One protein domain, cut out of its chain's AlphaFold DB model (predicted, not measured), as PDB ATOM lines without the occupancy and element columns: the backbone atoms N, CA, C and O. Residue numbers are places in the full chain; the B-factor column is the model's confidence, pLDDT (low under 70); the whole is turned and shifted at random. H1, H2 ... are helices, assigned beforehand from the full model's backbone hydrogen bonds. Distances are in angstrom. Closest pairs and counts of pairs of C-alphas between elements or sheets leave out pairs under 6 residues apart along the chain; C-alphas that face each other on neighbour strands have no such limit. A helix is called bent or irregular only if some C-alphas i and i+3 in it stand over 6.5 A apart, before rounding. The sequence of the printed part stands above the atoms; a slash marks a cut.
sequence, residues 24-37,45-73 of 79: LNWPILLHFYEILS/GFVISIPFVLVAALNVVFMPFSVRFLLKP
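Overview. This is residues 24 to 37 and 45 to 73 of the 79 residues of the protein "Lipid A phosphoethanolamine transferase, putative" of Escherichia coli (UniProt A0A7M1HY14). What shape does the printed part have? It is a lopsided, narrow V: the short helix H1 meets the first part of the long helix H2, and residues 55 to 73, of which 55 to 69 belong to H2, stick out as a free arm. What is it made of? The printed part has 43 residues with two named helices, H1 then H2, and no named strand; the class is all helix. How spread out is it? It is only just extended, close to loose, with a radius of gyration of the C-alphas of 13.9 A, and spans 43 by 19 by 10 A, a rod whose length follows H2.

Along the chain. Where is the first helix? H1 holds residues 26 to 37, from C-alpha 26 at (-33.796, 23.983, 82.879), and is 16.5 A long. Where is the second? H2 holds residues 45 to 69 and is 35.7 A long, ending with C-alpha 69 at (-43.904, 25.628, 105.495). Is H2 even? It has a kink of 36 degrees near residue 52 and is irregular: C-alphas 48 and 51 are 7.1 A apart.

Arrangement. Where do the helices meet? H1 and H2 touch, H2 with residues 47 to 51 alone; the closest C-alphas are those of Tyr 33 and Val 47, 7.0 A apart. How do they run? They run opposite ways at a steep tilt of 35.3 degrees, only just steep. What do the backbones show? In H1 every O i to N i+4 pair is within hydrogen-bond range; in H2, 17 of 21 are.

Size, cuts and confidence. How large is it? The two farthest C-alphas, of Ser 37 and Leu 71, are 43.2 A apart. Is there a cut? Residues 38 to 44 are not printed, and C-alphas 37 and 45 are 12.7 A apart across the cut, where the link from H1 to H2 runs. Where is confidence low? Residues 66 to 73 have pLDDT under 70; the mean of the printed part is 81.9.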
ATOM      1  N   LEU A  24     -34.943  26.813  87.436       88.81
ATOM      2  CA  LEU A  24     -33.997  26.002  88.214       88.81
ATOM      3  C   LEU A  24     -33.679  24.656  87.557       88.81
ATOM      4  O   LEU A  24     -32.526  24.236  87.547       88.81
ATOM      5  N   ASN A  25     -34.684  23.981  86.997       88.06
ATOM      6  CA  ASN A  25     -34.533  22.644  86.411       88.06
ATOM      7  C   ASN A  25     -34.371  22.675  84.886       88.06
ATOM      8  O   ASN A  25     -34.435  21.631  84.241       88.06
ATOM      9  N   TRP A  26     -34.094  23.845  84.304       88.12
ATOM     10  CA  TRP A  26     -33.796  23.983  82.879       88.12
ATOM     11  C   TRP A  26     -32.694  23.033  82.370       88.12
ATOM     12  O   TRP A  26     -32.946  22.310  81.405       88.12
ATOM     13  N   PRO A  27     -31.501  22.945  83.002       89.94
ATOM     14  CA  PRO A  27     -30.459  22.027  82.531       89.94
ATOM     15  C   PRO A  27     -30.874  20.556  82.658       89.94
ATOM     16  O   PRO A  27     -30.513  19.739  81.818       89.94
ATOM     17  N   ILE A  28     -31.678  20.224  83.669       88.38
ATOM     18  CA  ILE A  28     -32.197  18.869  83.883       88.38
ATOM     19  C   ILE A  28     -33.190  18.504  82.775       88.38
ATOM     20  O   ILE A  28     -33.103  17.414  82.219       88.38
ATOM     21  N   LEU A  29     -34.088  19.423  82.406       89.00
ATOM     22  CA  LEU A  29     -35.001  19.247  81.274       89.00
ATOM     23  C   LEU A  29     -34.235  18.999  79.973       89.00
ATOM     24  O   LEU A  29     -34.552  18.053  79.258       89.00
ATOM     25  N   LEU A  30     -33.215  19.812  79.682       90.75
ATOM     26  CA  LEU A  30     -32.386  19.644  78.485       90.75
ATOM     27  C   LEU A  30     -31.658  18.299  78.465       90.75
ATOM     28  O   LEU A  30     -31.648  17.639  77.432       90.75
ATOM     29  N   HIS A  31     -31.108  17.864  79.598       91.31
ATOM     30  CA  HIS A  31     -30.444  16.567  79.681       91.31
ATOM     31  C   HIS A  31     -31.425  15.399  79.502       91.31
ATOM     32  O   HIS A  31     -31.117  14.418  78.833       91.31
ATOM     33  N   PHE A  32     -32.651  15.524  80.019       89.31
ATOM     34  CA  PHE A  32     -33.721  14.577  79.706       89.31
ATOM     35  C   PHE A  32     -34.015  14.560  78.204       89.31
ATOM     36  O   PHE A  32     -34.060  13.489  77.610       89.31
ATOM     37  N   TYR A  33     -34.164  15.723  77.570       90.06
ATOM     38  CA  TYR A  33     -34.385  15.810  76.127       90.06
ATOM     39  C   TYR A  33     -33.271  15.163  75.308       90.06
ATOM     40  O   TYR A  33     -33.558  14.473  74.333       90.06
ATOM     41  N   GLU A  34     -32.027  15.352  75.728       90.50
ATOM     42  CA  GLU A  34     -30.860  14.708  75.141       90.50
ATOM     43  C   GLU A  34     -30.924  13.184  75.301       90.50
ATOM     44  O   GLU A  34     -30.791  12.465  74.322       90.50
ATOM     45  N   ILE A  35     -31.218  12.652  76.488       90.75
ATOM     46  CA  ILE A  35     -31.362  11.197  76.675       90.75
ATOM     47  C   ILE A  35     -32.493  10.643  75.796       90.75
ATOM     48  O   ILE A  35     -32.338   9.603  75.156       90.75
ATOM     49  N   LEU A  36     -33.629  11.343  75.740       88.38
ATOM     50  CA  LEU A  36     -34.767  10.930  74.926       88.38
ATOM     51  C   LEU A  36     -34.482  10.984  73.423       88.38
ATOM     52  O   LEU A  36     -35.056  10.182  72.690       88.38
ATOM     53  N   SER A  37     -33.620  11.889  72.953       85.69
ATOM     54  CA  SER A  37     -33.262  11.971  71.532       85.69
ATOM     55  C   SER A  37     -32.378  10.810  71.071       85.69
ATOM     56  O   SER A  37     -32.374  10.490  69.886       85.69
ATOM     57  N   GLY A  45     -44.824  13.281  70.929       85.88
ATOM     58  CA  GLY A  45     -45.838  13.681  71.913       85.88
ATOM     59  C   GLY A  45     -45.403  13.477  73.372       85.88
ATOM     60  O   GLY A  45     -45.747  14.286  74.228       85.88
ATOM     61  N   PHE A  46     -44.596  12.450  73.656       88.38
ATOM     62  CA  PHE A  46     -44.041  12.219  74.991       88.38
ATOM     63  C   PHE A  46     -42.997  13.285  75.342       88.38
ATOM     64  O   PHE A  46     -43.076  13.887  76.407       88.38
ATOM     65  N   VAL A  47     -42.104  13.597  74.400       88.88
ATOM     66  CA  VAL A  47     -41.072  14.644  74.507       88.88
ATOM     67  C   VAL A  47     -41.704  15.997  74.854       88.88
ATOM     68  O   VAL A  47     -41.342  16.637  75.841       88.88
ATOM     69  N   ILE A  48     -42.726  16.407  74.104       88.81
ATOM     70  CA  ILE A  48     -43.422  17.683  74.336       88.81
ATOM     71  C   ILE A  48     -44.150  17.691  75.691       88.81
ATOM     72  O   ILE A  48     -44.269  18.742  76.318       88.81
ATOM     73  N   SER A  49     -44.605  16.533  76.178       91.38
ATOM     74  CA  SER A  49     -45.331  16.435  77.448       91.38
ATOM     75  C   SER A  49     -44.453  16.577  78.699       91.38
ATOM     76  O   SER A  49     -44.975  16.954  79.747       91.38
ATOM     77  N   ILE A  50     -43.137  16.338  78.607       90.50
ATOM     78  CA  ILE A  50     -42.200  16.367  79.749       90.50
ATOM     79  C   ILE A  50     -42.337  17.628  80.622       90.50
ATOM     80  O   ILE A  50     -42.531  17.474  81.827       90.50
ATOM     81  N   PRO A  51     -42.286  18.865  80.093       89.00
ATOM     82  CA  PRO A  51     -42.376  20.076  80.907       89.00
ATOM     83  C   PRO A  51     -43.723  20.187  81.621       89.00
ATOM     84  O   PRO A  51     -43.771  20.604  82.775       89.00
ATOM     85  N   PHE A  52     -44.814  19.762  80.981       91.31
ATOM     86  CA  PHE A  52     -46.140  19.759  81.601       91.31
ATOM     87  C   PHE A  52     -46.221  18.743  82.741       91.31
ATOM     88  O   PHE A  52     -46.725  19.062  83.818       91.31
ATOM     89  N   VAL A  53     -45.682  17.541  82.529       90.88
ATOM     90  CA  VAL A  53     -45.607  16.494  83.556       90.88
ATOM     91  C   VAL A  53     -44.718  16.938  84.716       90.88
ATOM     92  O   VAL A  53     -45.095  16.750  85.869       90.88
ATOM     93  N   LEU A  54     -43.585  17.588  84.437       90.88
ATOM     94  CA  LEU A  54     -42.691  18.124  85.460       90.88
ATOM     95  C   LEU A  54     -43.394  19.190  86.309       90.88
ATOM     96  O   LEU A  54     -43.348  19.123  87.535       90.88
ATOM     97  N   VAL A  55     -44.097  20.136  85.683       91.19
ATOM     98  CA  VAL A  55     -44.878  21.157  86.401       91.19
ATOM     99  C   VAL A  55     -45.989  20.513  87.236       91.19
ATOM    100  O   VAL A  55     -46.199  20.917  88.381       91.19
ATOM    101  N   ALA A  56     -46.682  19.499  86.714       90.62
ATOM    102  CA  ALA A  56     -47.718  18.779  87.454       90.62
ATOM    103  C   ALA A  56     -47.141  18.025  88.664       90.62
ATOM    104  O   ALA A  56     -47.661  18.150  89.773       90.62
ATOM    105  N   ALA A  57     -46.029  17.309  88.479       90.31
ATOM    106  CA  ALA A  57     -45.325  16.611  89.548       90.31
ATOM    107  C   ALA A  57     -44.844  17.588  90.630       90.31
ATOM    108  O   ALA A  57     -45.062  17.351  91.817       90.31
ATOM    109  N   LEU A  58     -44.275  18.730  90.236       90.38
ATOM    110  CA  LEU A  58     -43.863  19.782  91.164       90.38
ATOM    111  C   LEU A  58     -45.049  20.382  91.921       90.38
ATOM    112  O   LEU A  58     -44.925  20.615  93.115       90.38
ATOM    113  N   ASN A  59     -46.208  20.579  91.290       89.38
ATOM    114  CA  ASN A  59     -47.415  21.026  91.997       89.38
ATOM    115  C   ASN A  59     -47.877  20.003  93.048       89.38
ATOM    116  O   ASN A  59     -48.220  20.395  94.163       89.38
ATOM    117  N   VAL A  60     -47.850  18.705  92.724       88.44
ATOM    118  CA  VAL A  60     -48.196  17.626  93.668       88.44
ATOM    119  C   VAL A  60     -47.210  17.563  94.829       88.44
ATOM    120  O   VAL A  60     -47.630  17.378  95.967       88.44
ATOM    121  N   VAL A  61     -45.917  17.748  94.563       86.00
ATOM    122  CA  VAL A  61     -44.880  17.802  95.599       86.00
ATOM    123  C   VAL A  61     -45.050  19.062  96.447       86.00
ATOM    124  O   VAL A  61     -45.057  18.987  97.671       86.00
ATOM    125  N   PHE A  62     -45.254  20.225  95.833       84.62
ATOM    126  CA  PHE A  62     -45.353  21.499  96.538       84.62
ATOM    127  C   PHE A  62     -46.651  21.669  97.326       84.62
ATOM    128  O   PHE A  62     -46.616  22.329  98.356       84.62
ATOM    129  N   MET A  63     -47.768  21.050  96.936       81.06
ATOM    130  CA  MET A  63     -49.018  21.104  97.708       81.06
ATOM    131  C   MET A  63     -48.842  20.746  99.201       81.06
ATOM    132  O   MET A  63     -49.174  21.581 100.045       81.06
ATOM    133  N   PRO A  64     -48.288  19.577  99.583       75.88
ATOM    134  CA  PRO A  64     -48.029  19.250 100.983       75.88
ATOM    135  C   PRO A  64     -46.900  20.090 101.604       75.88
ATOM    136  O   PRO A  64     -46.977  20.407 102.794       75.88
ATOM    137  N   PHE A  65     -45.874  20.493 100.839       70.06
ATOM    138  CA  PHE A  65     -44.787  21.339 101.358       70.06
ATOM    139  C   PHE A  65     -45.248  22.767 101.679       70.06
ATOM    140  O   PHE A  65     -44.889  23.290 102.731       70.06
ATOM    141  N   SER A  66     -46.085  23.391 100.849       66.50
ATOM    142  CA  SER A  66     -46.588  24.753 101.065       66.50
ATOM    143  C   SER A  66     -47.532  24.857 102.260       66.50
ATOM    144  O   SER A  66     -47.538  25.882 102.938       66.50
ATOM    145  N   VAL A  67     -48.283  23.797 102.569       58.84
ATOM    146  CA  VAL A  67     -49.112  23.739 103.784       58.84
ATOM    147  C   VAL A  67     -48.238  23.574 105.034       58.84
ATOM    148  O   VAL A  67     -48.515  24.185 106.064       58.84
ATOM    149  N   ARG A  68     -47.146  22.799 104.953       54.34
ATOM    150  CA  ARG A  68     -46.224  22.587 106.084       54.34
ATOM    151  C   ARG A  68     -45.290  23.770 106.357       54.34
ATOM    152  O   ARG A  68     -45.047  24.057 107.524       54.34
ATOM    153  N   PHE A  69     -44.820  24.486 105.331       54.22
ATOM    154  CA  PHE A  69     -43.904  25.628 105.495       54.22
ATOM    155  C   PHE A  69     -44.541  26.800 106.265       54.22
ATOM    156  O   PHE A  69     -43.840  27.555 106.929       54.22
ATOM    157  N   LEU A  70     -45.873  26.922 106.224       53.19
ATOM    158  CA  LEU A  70     -46.627  27.902 107.014       53.19
ATOM    159  C   LEU A  70     -46.886  27.460 108.466       53.19
ATOM    160  O   LEU A  70     -47.199  28.305 109.297       53.19
ATOM    161  N   LEU A  71     -46.781  26.163 108.781       54.12
ATOM    162  CA  LEU A  71     -47.204  25.609 110.075       54.12
ATOM    163  C   LEU A  71     -46.050  25.259 111.025       54.12
ATOM    164  O   LEU A  71     -46.282  25.205 112.232       54.12
ATOM    165  N   LYS A  72     -44.815  25.043 110.545       45.38
ATOM    166  CA  LYS A  72     -43.625  24.926 111.414       45.38
ATOM    167  C   LYS A  72     -42.320  24.954 110.602       45.38
ATOM    168  O   LYS A  72     -42.290  24.347 109.529       45.38
ATOM    169  N   PRO A  73     -41.224  25.562 111.098       50.38
ATOM    170  CA  PRO A  73     -39.917  25.406 110.471       50.38
ATOM    171  C   PRO A  73     -39.506  23.931 110.528       50.38
ATOM    172  O   PRO A  73     -39.580  23.300 111.580       50.38
TER     173      PRO A  73